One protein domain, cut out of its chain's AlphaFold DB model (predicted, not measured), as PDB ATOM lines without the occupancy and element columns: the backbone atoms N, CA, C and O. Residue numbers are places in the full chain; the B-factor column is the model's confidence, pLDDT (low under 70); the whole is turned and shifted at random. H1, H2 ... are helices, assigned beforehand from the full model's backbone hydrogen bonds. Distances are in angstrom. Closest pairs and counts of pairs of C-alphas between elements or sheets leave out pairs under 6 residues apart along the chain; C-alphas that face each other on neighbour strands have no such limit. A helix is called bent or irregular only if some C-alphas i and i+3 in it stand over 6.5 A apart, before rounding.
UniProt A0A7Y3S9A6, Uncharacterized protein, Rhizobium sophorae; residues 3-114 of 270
ATOM      1  N   GLU A   3      58.935  15.731  32.847       53.81
ATOM      2  CA  GLU A   3      57.568  15.994  32.356       53.81
ATOM      3  C   GLU A   3      56.908  17.245  32.955       53.81
ATOM      4  O   GLU A   3      56.122  17.903  32.277       53.81
ATOM      5  N   ALA A   4      57.254  17.621  34.193       54.59
ATOM      6  CA  ALA A   4      56.742  18.838  34.830       54.59
ATOM      7  C   ALA A   4      57.315  20.114  34.183       54.59
ATOM      8  O   ALA A   4      56.708  21.177  34.261       54.59
ATOM      9  N   VAL A   5      58.463  20.005  33.507       52.75
ATOM     10  CA  VAL A   5      59.055  21.085  32.698       52.75
ATOM     11  C   VAL A   5      58.494  21.074  31.261       52.75
ATOM     12  O   VAL A   5      58.622  22.058  30.539       52.75
ATOM     13  N   GLY A   6      57.832  19.983  30.855       55.22
ATOM     14  CA  GLY A   6      57.190  19.807  29.549       55.22
ATOM     15  C   GLY A   6      55.819  20.487  29.431       55.22
ATOM     16  O   GLY A   6      55.504  21.436  30.146       55.22
ATOM     17  N   GLN A   7      54.970  20.030  28.506       64.75
ATOM     18  CA  GLN A   7      53.640  20.629  28.290       64.75
ATOM     19  C   GLN A   7      52.526  20.046  29.175       64.75
ATOM     20  O   GLN A   7      51.463  20.655  29.266       64.75
ATOM     21  N   SER A   8      52.765  18.928  29.872       73.62
ATOM     22  CA  SER A   8      51.746  18.284  30.710       73.62
ATOM     23  C   SER A   8      51.345  19.173  31.892       73.62
ATOM     24  O   SER A   8      52.151  19.465  32.780       73.62
ATOM     25  N   PHE A   9      50.085  19.611  31.896       75.62
ATOM     26  CA  PHE A   9      49.525  20.419  32.974       75.62
ATOM     27  C   PHE A   9      49.393  19.616  34.277       75.62
ATOM     28  O   PHE A   9      49.762  20.109  35.342       75.62
ATOM     29  N   ASP A  10      48.992  18.349  34.188       75.88
ATOM     30  CA  ASP A  10      48.846  17.469  35.350       75.88
ATOM     31  C   ASP A  10      50.186  17.210  36.043       75.88
ATOM     32  O   ASP A  10      50.281  17.244  37.273       75.88
ATOM     33  N   ALA A  11      51.260  17.023  35.265       77.56
ATOM     34  CA  ALA A  11      52.605  16.866  35.812       77.56
ATOM     35  C   ALA A  11      53.077  18.137  36.543       77.56
ATOM     36  O   ALA A  11      53.711  18.041  37.600       77.56
ATOM     37  N   LYS A  12      52.731  19.324  36.022       80.38
ATOM     38  CA  LYS A  12      53.016  20.623  36.659       80.38
ATOM     39  C   LYS A  12      52.249  20.797  37.960       80.38
ATOM     40  O   LYS A  12      52.841  21.173  38.971       80.38
ATOM     41  N   LEU A  13      50.958  20.480  37.959       81.44
ATOM     42  CA  LEU A  13      50.106  20.591  39.138       81.44
ATOM     43  C   LEU A  13      50.546  19.616  40.239       81.44
ATOM     44  O   LEU A  13      50.658  19.996  41.406       81.44
ATOM     45  N   LYS A  14      50.897  18.378  39.861       80.50
ATOM     46  CA  LYS A  14      51.460  17.372  40.772       80.50
ATOM     47  C   LYS A  14      52.770  17.848  41.399       80.50
ATOM     48  O   LYS A  14      52.958  17.673  42.602       80.50
ATOM     49  N   PHE A  15      53.655  18.458  40.612       80.94
ATOM     50  CA  PHE A  15      54.897  19.037  41.119       80.94
ATOM     51  C   PHE A  15      54.634  20.203  42.081       80.94
ATOM     52  O   PHE A  15      55.150  20.183  43.195       80.94
ATOM     53  N   ALA A  16      53.796  21.170  41.693       81.25
ATOM     54  CA  ALA A  16      53.464  22.336  42.514       81.25
ATOM     55  C   ALA A  16      52.904  21.932  43.887       81.25
ATOM     56  O   ALA A  16      53.240  22.531  44.906       81.25
ATOM     57  N   ARG A  17      52.104  20.865  43.924       83.69
ATOM     58  CA  ARG A  17      51.558  20.289  45.154       83.69
ATOM     59  C   ARG A  17      52.625  19.658  46.048       83.69
ATOM     60  O   ARG A  17      52.687  19.969  47.233       83.69
ATOM     61  N   ILE A  18      53.503  18.819  45.487       83.19
ATOM     62  CA  ILE A  18      54.623  18.204  46.230       83.19
ATOM     63  C   ILE A  18      55.566  19.283  46.775       83.19
ATOM     64  O   ILE A  18      56.019  19.201  47.914       83.19
ATOM     65  N   ALA A  19      55.814  20.322  45.979       82.19
ATOM     66  CA  ALA A  19      56.622  21.475  46.353       82.19
ATOM     67  C   ALA A  19      55.903  22.447  47.312       82.19
ATOM     68  O   ALA A  19      56.479  23.474  47.666       82.19
ATOM     69  N   LYS A  20      54.665  22.143  47.736       82.81
ATOM     70  CA  LYS A  20      53.823  22.969  48.623       82.81
ATOM     71  C   LYS A  20      53.593  24.399  48.114       82.81
ATOM     72  O   LYS A  20      53.363  25.312  48.899       82.81
ATOM     73  N   MET A  21      53.634  24.585  46.797       83.38
ATOM     74  CA  MET A  21      53.363  25.863  46.129       83.38
ATOM     75  C   MET A  21      51.860  26.126  45.982       83.38
ATOM     76  O   MET A  21      51.444  27.258  45.768       83.38
ATOM     77  N   VAL A  22      51.051  25.071  46.083       88.56
ATOM     78  CA  VAL A  22      49.587  25.119  46.114       88.56
ATOM     79  C   VAL A  22      49.077  24.184  47.202       88.56
ATOM     80  O   VAL A  22      49.701  23.156  47.486       88.56
ATOM     81  N   THR A  23      47.936  24.513  47.804       90.69
ATOM     82  CA  THR A  23      47.243  23.591  48.715       90.69
ATOM     83  C   THR A  23      46.571  22.454  47.939       90.69
ATOM     84  O   THR A  23      46.333  22.562  46.733       90.69
ATOM     85  N   GLU A  24      46.213  21.362  48.622       89.06
ATOM     86  CA  GLU A  24      45.434  20.270  48.012       89.06
ATOM     87  C   GLU A  24      44.089  20.770  47.451       89.06
ATOM     88  O   GLU A  24      43.685  20.377  46.357       89.06
ATOM     89  N   GLU A  25      43.411  21.682  48.161       90.75
ATOM     90  CA  GLU A  25      42.135  22.258  47.711       90.75
ATOM     91  C   GLU A  25      42.303  23.113  46.449       90.75
ATOM     92  O   GLU A  25      41.517  22.992  45.504       90.75
ATOM     93  N   GLN A  26      43.350  23.942  46.403       91.94
ATOM     94  CA  GLN A  26      43.693  24.735  45.224       91.94
ATOM     95  C   GLN A  26      44.042  23.835  44.041       91.94
ATOM     96  O   GLN A  26      43.522  24.049  42.949       91.94
ATOM     97  N   ALA A  27      44.852  22.795  44.260       90.62
ATOM     98  CA  ALA A  27      45.219  21.852  43.213       90.62
ATOM     99  C   ALA A  27      43.984  21.147  42.634       90.62
ATOM    100  O   ALA A  27      43.771  21.178  41.424       90.62
ATOM    101  N   ARG A  28      43.111  20.591  43.487       91.12
ATOM    102  CA  ARG A  28      41.856  19.966  43.037       91.12
ATOM    103  C   ARG A  28      40.978  20.946  42.257       91.12
ATOM    104  O   ARG A  28      40.411  20.580  41.235       91.12
ATOM    105  N   THR A  29      40.885  22.191  42.719       93.81
ATOM    106  CA  THR A  29      40.090  23.230  42.047       93.81
ATOM    107  C   THR A  29      40.641  23.544  40.667       93.81
ATOM    108  O   THR A  29      39.885  23.587  39.707       93.81
ATOM    109  N   VAL A  30      41.953  23.725  40.549       92.00
ATOM    110  CA  VAL A  30      42.618  24.002  39.275       92.00
ATOM    111  C   VAL A  30      42.406  22.858  38.280       92.00
ATOM    112  O   VAL A  30      42.108  23.130  37.120       92.00
ATOM    113  N   ALA A  31      42.487  21.600  38.727       90.19
ATOM    114  CA  ALA A  31      42.193  20.439  37.886       90.19
ATOM    115  C   ALA A  31      40.747  20.470  37.354       90.19
ATOM    116  O   ALA A  31      40.545  20.448  36.144       90.19
ATOM    117  N   ILE A  32      39.761  20.651  38.242       90.56
ATOM    118  CA  ILE A  32      38.340  20.758  37.868       90.56
ATOM    119  C   ILE A  32      38.100  21.905  36.871       90.56
ATOM    120  O   ILE A  32      37.398  21.747  35.878       90.56
ATOM    121  N   MET A  33      38.686  23.083  37.105       90.44
ATOM    122  CA  MET A  33      38.498  24.232  36.209       90.44
ATOM    123  C   MET A  33      39.123  24.003  34.830       90.44
ATOM    124  O   MET A  33      38.632  24.529  33.830       90.44
ATOM    125  N   HIS A  34      40.195  23.213  34.759       87.12
ATOM    126  CA  HIS A  34      40.779  22.790  33.493       87.12
ATOM    127  C   HIS A  34      39.896  21.786  32.747       87.12
ATOM    128  O   HIS A  34      39.790  21.897  31.527       87.12
ATOM    129  N   GLU A  35      39.224  20.872  33.450       83.62
ATOM    130  CA  GLU A  35      38.219  19.982  32.856       83.62
ATOM    131  C   GLU A  35      37.069  20.793  32.246       83.62
ATOM    132  O   GLU A  35      36.838  20.685  31.043       83.62
ATOM    133  N   PHE A  36      36.462  21.718  33.002       83.12
ATOM    134  CA  PHE A  36      35.407  22.599  32.475       83.12
ATOM    135  C   PHE A  36      35.856  23.407  31.255       83.12
ATOM    136  O   PHE A  36      35.106  23.580  30.293       83.12
ATOM    137  N   ARG A  37      37.094  23.915  31.276       78.25
ATOM    138  CA  ARG A  37      37.668  24.622  30.129       78.25
ATOM    139  C   ARG A  37      37.750  23.702  28.909       78.25
ATOM    140  O   ARG A  37      37.379  24.133  27.823       78.25
ATOM    141  N   ASN A  38      38.235  22.473  29.070       78.62
ATOM    142  CA  ASN A  38      38.368  21.512  27.974       78.62
ATOM    143  C   ASN A  38      37.000  21.086  27.421       78.62
ATOM    144  O   ASN A  38      36.817  21.057  26.207       78.62
ATOM    145  N   GLU A  39      36.024  20.821  28.291       73.81
ATOM    146  CA  GLU A  39      34.647  20.494  27.899       73.81
ATOM    147  C   GLU A  39      33.998  21.627  27.097       73.81
ATOM    148  O   GLU A  39      33.382  21.379  26.058       73.81
ATOM    149  N   LEU A  40      34.202  22.882  27.513       65.00
ATOM    150  CA  LEU A  40      33.713  24.051  26.779       65.00
ATOM    151  C   LEU A  40      34.274  24.118  25.349       65.00
ATOM    152  O   LEU A  40      33.552  24.512  24.436       65.00
ATOM    153  N   TYR A  41      35.537  23.728  25.143       53.19
ATOM    154  CA  TYR A  41      36.170  23.728  23.820       53.19
ATOM    155  C   TYR A  41      35.761  22.548  22.927       53.19
ATOM    156  O   TYR A  41      35.867  22.674  21.708       53.19
ATOM    157  N   HIS A  42      35.337  21.417  23.499       50.69
ATOM    158  CA  HIS A  42      35.155  20.167  22.746       50.69
ATOM    159  C   HIS A  42      33.711  19.668  22.649       50.69
ATOM    160  O   HIS A  42      33.380  19.006  21.669       50.69
ATOM    161  N   VAL A  43      32.861  19.964  23.633       51.44
ATOM    162  CA  VAL A  43      31.506  19.389  23.744       51.44
ATOM    163  C   VAL A  43      30.420  20.471  23.706       51.44
ATOM    164  O   VAL A  43      29.322  20.218  23.218       51.44
ATOM    165  N   GLY A  44      30.740  21.697  24.134       51.50
ATOM    166  CA  GLY A  44      29.808  22.825  24.154       51.50
ATOM    167  C   GLY A  44      28.800  22.799  25.321       51.50
ATOM    168  O   GLY A  44      28.315  21.755  25.739       51.50
ATOM    169  N   LEU A  45      28.523  24.000  25.849       53.16
ATOM    170  CA  LEU A  45      27.356  24.507  26.608       53.16
ATOM    171  C   LEU A  45      26.648  23.692  27.721       53.16
ATOM    172  O   LEU A  45      25.709  24.229  28.302       53.16
ATOM    173  N   GLN A  46      27.082  22.496  28.138       59.78
ATOM    174  CA  GLN A  46      26.382  21.761  29.217       59.78
ATOM    175  C   GLN A  46      26.345  22.494  30.576       59.78
ATOM    176  O   GLN A  46      25.518  22.174  31.422       59.78
ATOM    177  N   HIS A  47      27.191  23.506  30.798       64.69
ATOM    178  CA  HIS A  47      27.311  24.211  32.081       64.69
ATOM    179  C   HIS A  47      27.205  25.737  31.981       64.69
ATOM    180  O   HIS A  47      27.617  26.434  32.908       64.69
ATOM    181  N   GLU A  48      26.653  26.279  30.890       72.38
ATOM    182  CA  GLU A  48      26.661  27.729  30.624       72.38
ATOM    183  C   GLU A  48      26.156  28.563  31.811       72.38
ATOM    184  O   GLU A  48      26.792  29.544  32.200       72.38
ATOM    185  N   ALA A  49      25.080  28.108  32.458       80.50
ATOM    186  CA  ALA A  49      24.459  28.795  33.586       80.50
ATOM    187  C   ALA A  49      25.405  29.020  34.782       80.50
ATOM    188  O   ALA A  49      25.257  30.006  35.503       80.50
ATOM    189  N   ILE A  50      26.390  28.137  34.998       87.88
ATOM    190  CA  ILE A  50      27.333  28.254  36.121       87.88
ATOM    191  C   ILE A  50      28.662  28.907  35.728       87.88
ATOM    192  O   ILE A  50      29.394  29.351  36.616       87.88
ATOM    193  N   LEU A  51      28.981  29.003  34.428       87.56
ATOM    194  CA  LEU A  51      30.277  29.491  33.939       87.56
ATOM    195  C   LEU A  51      30.656  30.875  34.494       87.56
ATOM    196  O   LEU A  51      31.768  31.002  35.014       87.56
ATOM    197  N   PRO A  52      29.776  31.899  34.480       87.19
ATOM    198  CA  PRO A  52      30.123  33.212  35.025       87.19
ATOM    199  C   PRO A  52      30.475  33.155  36.517       87.19
ATOM    200  O   PRO A  52      31.405  33.817  36.982       87.19
ATOM    201  N   ALA A  53      29.752  32.324  37.270       87.81
ATOM    202  CA  ALA A  53      29.924  32.169  38.705       87.81
ATOM    203  C   ALA A  53      31.233  31.451  39.073       87.81
ATOM    204  O   ALA A  53      31.891  31.839  40.045       87.81
ATOM    205  N   ILE A  54      31.630  30.429  38.308       91.25
ATOM    206  CA  ILE A  54      32.886  29.703  38.544       91.25
ATOM    207  C   ILE A  54      34.107  30.432  37.973       91.25
ATOM    208  O   ILE A  54      35.193  30.294  38.531       91.25
ATOM    209  N   ALA A  55      33.948  31.251  36.928       92.00
ATOM    210  CA  ALA A  55      35.047  31.994  36.313       92.00
ATOM    211  C   ALA A  55      35.693  32.990  37.289       92.00
ATOM    212  O   ALA A  55      36.914  32.990  37.449       92.00
ATOM    213  N   ASN A  56      34.884  33.783  38.003       93.88
ATOM    214  CA  ASN A  56      35.397  34.727  39.004       93.88
ATOM    215  C   ASN A  56      36.074  34.000  40.172       93.88
ATOM    216  O   ASN A  56      37.118  34.434  40.659       93.88
ATOM    217  N   PHE A  57      35.517  32.861  40.594       95.19
ATOM    218  CA  PHE A  57      36.149  32.023  41.606       95.19
ATOM    219  C   PHE A  57      37.500  31.486  41.125       95.19
ATOM    220  O   PHE A  57      38.497  31.623  41.831       95.19
ATOM    221  N   TYR A  58      37.566  30.940  39.910       95.06
ATOM    222  CA  TYR A  58      38.812  30.421  39.355       95.06
ATOM    223  C   TYR A  58      39.874  31.513  39.214       95.06
ATOM    224  O   TYR A  58      41.024  31.310  39.600       95.06
ATOM    225  N   PHE A  59      39.482  32.698  38.743       94.94
ATOM    226  CA  PHE A  59      40.372  33.850  38.649       94.94
ATOM    227  C   PHE A  59      40.918  34.273  40.022       94.94
ATOM    228  O   PHE A  59      42.120  34.505  40.161       94.94
ATOM    229  N   SER A  60      40.059  34.319  41.045       95.44
ATOM    230  CA  SER A  60      40.451  34.593  42.433       95.44
ATOM    231  C   SER A  60      41.476  33.572  42.947       95.44
ATOM    232  O   SER A  60      42.528  33.954  43.463       95.44
ATOM    233  N   VAL A  61      41.230  32.276  42.717       95.12
ATOM    234  CA  VAL A  61      42.146  31.185  43.098       95.12
ATOM    235  C   VAL A  61      43.481  31.287  42.363       95.12
ATOM    236  O   VAL A  61      44.534  31.129  42.979       95.12
ATOM    237  N   ALA A  62      43.465  31.587  41.064       94.00
ATOM    238  CA  ALA A  62      44.684  31.783  40.288       94.00
ATOM    239  C   ALA A  62      45.506  32.966  40.821       94.00
ATOM    240  O   ALA A  62      46.724  32.849  40.952       94.00
ATOM    241  N   CYS A  63      44.855  34.074  41.190       94.12
ATOM    242  CA  CYS A  63      45.530  35.213  41.810       94.12
ATOM    243  C   CYS A  63      46.181  34.838  43.147       94.12
ATOM    244  O   CYS A  63      47.314  35.243  43.386       94.12
ATOM    245  N   ASP A  64      45.517  34.039  43.990       92.75
ATOM    246  CA  ASP A  64      46.098  33.561  45.254       92.75
ATOM    247  C   ASP A  64      47.332  32.678  45.037       92.75
ATOM    248  O   ASP A  64      48.344  32.855  45.716       92.75
ATOM    249  N   ILE A  65      47.273  31.761  44.068       91.38
ATOM    250  CA  ILE A  65      48.402  30.891  43.719       91.38
ATOM    251  C   ILE A  65      49.581  31.720  43.198       91.38
ATOM    252  O   ILE A  65      50.716  31.527  43.629       91.38
ATOM    253  N   LEU A  66      49.323  32.654  42.278       89.50
ATOM    254  CA  LEU A  66      50.364  33.500  41.690       89.50
ATOM    255  C   LEU A  66      50.970  34.452  42.724       89.50
ATOM    256  O   LEU A  66      52.185  34.628  42.740       89.50
ATOM    257  N   LYS A  67      50.151  35.008  43.623       87.69
ATOM    258  CA  LYS A  67      50.611  35.843  44.737       87.69
ATOM    259  C   LYS A  67      51.601  35.092  45.634       87.69
ATOM    260  O   LYS A  67      52.610  35.657  46.032       87.69
ATOM    261  N   ALA A  68      51.317  33.827  45.938       85.50
ATOM    262  CA  ALA A  68      52.154  32.989  46.796       85.50
ATOM    263  C   ALA A  68      53.385  32.397  46.082       85.50
ATOM    264  O   ALA A  68      54.197  31.716  46.713       85.50
ATOM    265  N   PHE A  69      53.532  32.617  44.772       81.56
ATOM    266  CA  PHE A  69      54.625  32.038  44.004       81.56
ATOM    267  C   PHE A  69      55.974  32.640  44.447       81.56
ATOM    268  O   PHE A  69      56.134  33.861  44.401       81.56
ATOM    269  N   PRO A  70      56.980  31.822  44.821       67.69
ATOM    270  CA  PRO A  70      58.271  32.283  45.336       67.69
ATOM    271  C   PRO A  70      59.197  32.778  44.209       67.69
ATOM    272  O   PRO A  70      60.332  32.322  44.048       67.69
ATOM    273  N   GLY A  71      58.704  33.696  43.377       66.19
ATOM    274  CA  GLY A  71      59.480  34.342  42.328       66.19
ATOM    275  C   GLY A  71      60.457  35.350  42.931       66.19
ATOM    276  O   GLY A  71      60.063  36.228  43.689       66.19
ATOM    277  N   ARG A  72      61.742  35.267  42.567       59.00
ATOM    278  CA  ARG A  72      62.797  36.189  43.044       59.00
ATOM    279  C   ARG A  72      62.832  37.531  42.293       59.00
ATOM    280  O   ARG A  72      63.863  38.193  42.264       59.00
ATOM    281  N   GLY A  73      61.721  37.915  41.667       57.94
ATOM    282  CA  GLY A  73      61.611  39.072  40.781       57.94
ATOM    283  C   GLY A  73      61.096  38.695  39.393       57.94
ATOM    284  O   GLY A  73      61.040  37.522  39.020       57.94
ATOM    285  N   LEU A  74      60.695  39.709  38.630       65.12
ATOM    286  CA  LEU A  74      60.298  39.555  37.237       65.12
ATOM    287  C   LEU A  74      61.534  39.784  36.365       65.12
ATOM    288  O   LEU A  74      62.154  40.843  36.426       65.12
ATOM    289  N   TYR A  75      61.912  38.775  35.582       61.06
ATOM    290  CA  TYR A  75      62.983  38.917  34.600       61.06
ATOM    291  C   TYR A  75      62.395  39.352  33.262       61.06
ATOM    292  O   TYR A  75      61.455  38.735  32.758       61.06
ATOM    293  N   TYR A  76      62.982  40.388  32.673       65.19
ATOM    294  CA  TYR A  76      62.571  40.920  31.382       65.19
ATOM    295  C   TYR A  76      63.775  40.965  30.449       65.19
ATOM    296  O   TYR A  76      64.838  41.459  30.815       65.19
ATOM    297  N   GLY A  77      63.603  40.460  29.227       60.28
ATOM    298  CA  GLY A  77      64.579  40.686  28.164       60.28
ATOM    299  C   GLY A  77      64.448  42.100  27.593       60.28
ATOM    300  O   GLY A  77      63.371  42.687  27.643       60.28
ATOM    301  N   ASN A  78      65.501  42.615  26.952       62.16
ATOM    302  CA  ASN A  78      65.569  43.989  26.413       62.16
ATOM    303  C   ASN A  78      64.478  44.349  25.377       62.16
ATOM    304  O   ASN A  78      64.366  45.502  24.978       62.16
ATOM    305  N   LYS A  79      63.694  43.368  24.911       68.25
ATOM    306  CA  LYS A  79      62.571  43.537  23.973       68.25
ATOM    307  C   LYS A  79      61.199  43.207  24.584       68.25
ATOM    308  O   LYS A  79      60.197  43.299  23.882       68.25
ATOM    309  N   MET A  80      61.130  42.783  25.849       65.62
ATOM    310  CA  MET A  80      59.848  42.525  26.508       65.62
ATOM    311  C   MET A  80      59.183  43.847  26.875       65.62
ATOM    312  O   MET A  80      59.683  44.599  27.706       65.62
ATOM    313  N   VAL A  81      58.025  44.102  26.272       72.19
ATOM    314  CA  VAL A  81      57.180  45.251  26.594       72.19
ATOM    315  C   VAL A  81      56.060  44.777  27.511       72.19
ATOM    316  O   VAL A  81      55.319  43.858  27.162       72.19
ATOM    317  N   ILE A  82      55.918  45.407  28.681       73.31
ATOM    318  CA  ILE A  82      54.737  45.196  29.524       73.31
ATOM    319  C   ILE A  82      53.507  45.669  28.731       73.31
ATOM    320  O   ILE A  82      53.475  46.834  28.322       73.31
ATOM    321  N   PRO A  83      52.483  44.816  28.529       80.56
ATOM    322  CA  PRO A  83      51.267  45.219  27.830       80.56
ATOM    323  C   PRO A  83      50.627  46.449  28.482       80.56
ATOM    324  O   PRO A  83      50.537  46.504  29.708       80.56
ATOM    325  N   GLU A  84      50.106  47.393  27.690       83.38
ATOM    326  CA  GLU A  84      49.538  48.660  28.202       83.38
ATOM    327  C   GLU A  84      48.539  48.453  29.348       83.38
ATOM    328  O   GLU A  84      48.613  49.103  30.389       83.38
ATOM    329  N   ARG A  85      47.655  47.456  29.213       84.25
ATOM    330  CA  ARG A  85      46.650  47.113  30.234       84.25
ATOM    331  C   ARG A  85      47.241  46.724  31.594       84.25
ATOM    332  O   ARG A  85      46.546  46.828  32.605       84.25
ATOM    333  N   ALA A  86      48.474  46.224  31.603       83.25
ATOM    334  CA  ALA A  86      49.155  45.711  32.779       83.25
ATOM    335  C   ALA A  86      50.024  46.777  33.462       83.25
ATOM    336  O   ALA A  86      50.226  46.684  34.668       83.25
ATOM    337  N   LYS A  87      50.470  47.817  32.739       84.69
ATOM    338  CA  LYS A  87      51.357  48.868  33.273       84.69
ATOM    339  C   LYS A  87      50.829  49.535  34.542       84.69
ATOM    340  O   LYS A  87      51.600  49.811  35.444       84.69
ATOM    341  N   LYS A  88      49.508  49.708  34.662       87.88
ATOM    342  CA  LYS A  88      48.858  50.290  35.853       87.88
ATOM    343  C   LYS A  88      49.068  49.508  37.160       87.88
ATOM    344  O   LYS A  88      48.668  49.995  38.212       87.88
ATOM    345  N   TYR A  89      49.609  48.292  37.092       85.56
ATOM    346  CA  TYR A  89      49.903  47.453  38.254       85.56
ATOM    347  C   TYR A  89      51.394  47.395  38.606       85.56
ATOM    348  O   TYR A  89      51.734  46.776  39.609       85.56
ATOM    349  N   PHE A  90      52.263  48.018  37.806       84.31
ATOM    350  CA  PHE A  90      53.711  47.991  37.993       84.31
ATOM    351  C   PHE A  90      54.245  49.409  38.169       84.31
ATOM    352  O   PHE A  90      53.917  50.312  37.397       84.31
ATOM    353  N   ASN A  91      55.098  49.600  39.168       80.12
ATOM    354  CA  ASN A  91      55.854  50.823  39.365       80.12
ATOM    355  C   ASN A  91      57.071  50.777  38.436       80.12
ATOM    356  O   ASN A  91      58.174  50.391  38.811       80.12
ATOM    357  N   SER A  92      56.852  51.116  37.166       75.06
ATOM    358  CA  SER A  92      57.925  51.141  36.174       75.06
ATOM    359  C   SER A  92      58.743  52.430  36.280       75.06
ATOM    360  O   SER A  92      58.183  53.526  36.261       75.06
ATOM    361  N   SER A  93      60.067  52.309  36.288       71.81
ATOM    362  CA  SER A  93      61.015  53.410  36.111       71.81
ATOM    363  C   SER A  93      61.706  53.321  34.745       71.81
ATOM    364  O   SER A  93      61.582  52.330  34.024       71.81
ATOM    365  N   ARG A  94      62.494  54.343  34.387       66.62
ATOM    366  CA  ARG A  94      63.252  54.375  33.121       66.62
ATOM    367  C   ARG A  94      64.211  53.186  32.953       66.62
ATOM    368  O   ARG A  94      64.514  52.820  31.822       66.62
ATOM    369  N   LEU A  95      64.703  52.623  34.058       69.12
ATOM    370  CA  LEU A  95      65.703  51.550  34.070       69.12
ATOM    371  C   LEU A  95      65.128  50.190  34.476       69.12
ATOM    372  O   LEU A  95      65.795  49.178  34.279       69.12
ATOM    373  N   ASN A  96      63.921  50.152  35.043       70.69
ATOM    374  CA  ASN A  96      63.326  48.914  35.520       70.69
ATOM    375  C   ASN A  96      61.812  48.893  35.259       70.69
ATOM    376  O   ASN A  96      61.107  49.771  35.758       70.69
ATOM    377  N   PRO A  97      61.291  47.914  34.504       72.94
ATOM    378  CA  PRO A  97      59.867  47.837  34.189       72.94
ATOM    379  C   PRO A  97      58.958  47.469  35.381       72.94
ATOM    380  O   PRO A  97      57.752  47.670  35.264       72.94
ATOM    381  N   ALA A  98      59.490  46.959  36.502       78.19
ATOM    382  CA  ALA A  98      58.721  46.651  37.715       78.19
ATOM    383  C   ALA A  98      59.601  46.607  38.980       78.19
ATOM    384  O   ALA A  98      60.763  46.201  38.922       78.19
ATOM    385  N   GLU A  99      59.036  46.951  40.134       80.31
ATOM    386  CA  GLU A  99      59.684  46.825  41.442       80.31
ATOM    387  C   GLU A  99      59.425  45.460  42.105       80.31
ATOM    388  O   GLU A  99      58.504  44.712  41.754       80.31
ATOM    389  N   LEU A 100      60.263  45.110  43.089       79.88
ATOM    390  CA  LEU A 100      60.057  43.911  43.900       79.88
ATOM    391  C   LEU A 100      58.721  44.028  44.650       79.88
ATOM    392  O   LEU A 100      58.455  45.029  45.305       79.88
ATOM    393  N   GLY A 101      57.888  42.991  44.568       82.25
ATOM    394  CA  GLY A 101      56.562  42.975  45.194       82.25
ATOM    395  C   GLY A 101      55.434  43.531  44.318       82.25
ATOM    396  O   GLY A 101      54.270  43.261  44.615       82.25
ATOM    397  N   ASP A 102      55.727  44.197  43.193       85.31
ATOM    398  CA  ASP A 102      54.678  44.671  42.276       85.31
ATOM    399  C   ASP A 102      53.826  43.517  41.741       85.31
ATOM    400  O   ASP A 102      52.608  43.636  41.661       85.31
ATOM    401  N   PHE A 103      54.440  42.371  41.425       85.25
ATOM    402  CA  PHE A 103      53.709  41.185  40.967       85.25
ATOM    403  C   PHE A 103      52.704  40.682  42.007       85.25
ATOM    404  O   PHE A 103      51.545  40.408  41.689       85.25
ATOM    405  N   GLU A 104      53.151  40.582  43.260       88.19
ATOM    406  CA  GLU A 104      52.329  40.138  44.380       88.19
ATOM    407  C   GLU A 104      51.157  41.108  44.594       88.19
ATOM    408  O   GLU A 104      49.992  40.700  44.670       88.19
ATOM    409  N   LYS A 105      51.457  42.412  44.611       89.25
ATOM    410  CA  LYS A 105      50.471  43.488  44.745       89.25
ATOM    411  C   LYS A 105      49.485  43.515  43.578       89.25
ATOM    412  O   LYS A 105      48.290  43.726  43.795       89.25
ATOM    413  N   ALA A 106      49.953  43.281  42.354       89.75
ATOM    414  CA  ALA A 106      49.120  43.195  41.163       89.75
ATOM    415  C   ALA A 106      48.122  42.039  41.282       89.75
ATOM    416  O   ALA A 106      46.928  42.243  41.069       89.75
ATOM    417  N   CYS A 107      48.591  40.854  41.686       91.81
ATOM    418  CA  CYS A 107      47.743  39.680  41.897       91.81
ATOM    419  C   CYS A 107      46.690  39.930  42.990       91.81
ATOM    420  O   CYS A 107      45.515  39.638  42.778       91.81
ATOM    421  N   ALA A 108      47.073  40.549  44.115       91.69
ATOM    422  CA  ALA A 108      46.127  40.950  45.162       91.69
ATOM    423  C   ALA A 108      45.077  41.951  44.638       91.69
ATOM    424  O   ALA A 108      43.879  41.745  44.800       91.69
ATOM    425  N   THR A 109      45.515  42.984  43.913       93.31
ATOM    426  CA  THR A 109      44.615  44.000  43.341       93.31
ATOM    427  C   THR A 109      43.640  43.395  42.328       93.31
ATOM    428  O   THR A 109      42.477  43.790  42.262       93.31
ATOM    429  N   LEU A 110      44.104  42.460  41.498       93.50
ATOM    430  CA  LEU A 110      43.267  41.763  40.523       93.50
ATOM    431  C   LEU A 110      42.230  40.879  41.216       93.50
ATOM    432  O   LEU A 110      41.065  40.906  40.818       93.50
ATOM    433  N   LYS A 111      42.624  40.163  42.274       94.06
ATOM    434  CA  LYS A 111      41.705  39.384  43.105       94.06
ATOM    435  C   LYS A 111      40.593  40.260  43.680       94.06
ATOM    436  O   LYS A 111      39.423  39.935  43.504       94.06
ATOM    437  N   ASP A 112      40.930  41.396  44.281       92.25
ATOM    438  CA  ASP A 112      39.932  42.286  44.890       92.25
ATOM    439  C   ASP A 112      38.944  42.855  43.855       92.25
ATOM    440  O   ASP A 112      37.785  43.133  44.162       92.25
ATOM    441  N   ARG A 113      39.380  42.987  42.596       92.88
ATOM    442  CA  ARG A 113      38.564  43.502  41.483       92.88
ATOM    443  C   ARG A 113      37.779  42.440  40.723       92.88
ATOM    444  O   ARG A 113      36.963  42.805  39.884       92.88
ATOM    445  N   CYS A 114      37.998  41.148  40.963       91.06
ATOM    446  CA  CYS A 114      37.325  40.098  40.191       91.06
ATOM    447  C   CYS A 114      35.862  39.867  40.599       91.06
ATOM    448  O   CYS A 114      35.192  39.019  40.016       91.06
TER     449      CYS A 114
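What this domain is: This is residues 3 to 114 of the 270 residues of an uncharacterized protein of Rhizobium sophorae (UniProt A0A7Y3S9A6). Four helices form an open chain of contacts, H1 to H2 to H3 to H5, each packing on the next; the long H3 lies between H2, which crosses it steeply, and H5, which runs back beside its second half. Two long loops and the tiny helix H4 make a loop-rich part at the other end of the longest axis from the link between H2 and H3. The printed part has 112 residues with five named helices, H1 to H5 in chain order, and no named strand: all helix. It is loose, with a radius of gyration of the C-alphas of 16.4 A, and elongated, spanning 49 by 31 by 25 A.

How they stand to each other: Begin with H3, residues 48 to 67, the longest helix; it has a kink of 31 degrees near residue 55 and is irregular, C-alphas 49 and 52 being 7.3 A apart. With residues 59 to 67 alone it touches H5, residues 102 to 113; the closest C-alphas are those of Lys 67 and Glu 104, 4.6 A apart. These two run opposite ways at a shallow tilt of 27 degrees. With residues 58 to 65 alone H3 touches residues 26 to 33 of H2, residues 24 to 42; look at Met 33 and Tyr 58, the closest C-alphas, 6.9 A apart. This helical hairpin runs opposite ways at a steep tilt of 45 degrees. Residues 24 to 31 of H2 touch H1, residues 9 to 18, in another helical hairpin, with the C-alphas of Leu 13 and Ala 27 closest at 6.5 A; the tilt is shallow, 6 degrees, opposite ways. The helix packing is mostly aligned, but only just: 2 of these 3 pairs are at a shallow tilt. H4, residues 84 to 87, touches no helix. Every O i to N i+4 pair is within hydrogen-bond range in H1, H2 and H5, and 12 of 16 are in H3; H4 is too short for such a pair.

Where its parts are: Find C-alpha 48 at (26.661, 27.729, 30.624); from there H3 runs 29.0 A to C-alpha 67 at (50.611, 35.843, 44.737). H2 is 27.3 A long, H5 16.2 A, H1 14.4 A and H4 5.4 A. H1 begins at C-alpha 9, (49.525, 20.419, 32.974), and H5 ends at C-alpha 113, (38.564, 43.502, 41.483).

The domain as a whole: Look at Gln 46 and Leu 95 for the two C-alphas farthest apart, 49.6 A. The printed part has no cut. The links H1 to H2 and H2 to H3 are tight; H3 to H4, 16 residues, and H4 to H5, 14 residues, are long. The mean pLDDT of the printed part is 79.7; residues 3 to 7, 40 to 47, 70 to 80 and 94 to 95 are under 70.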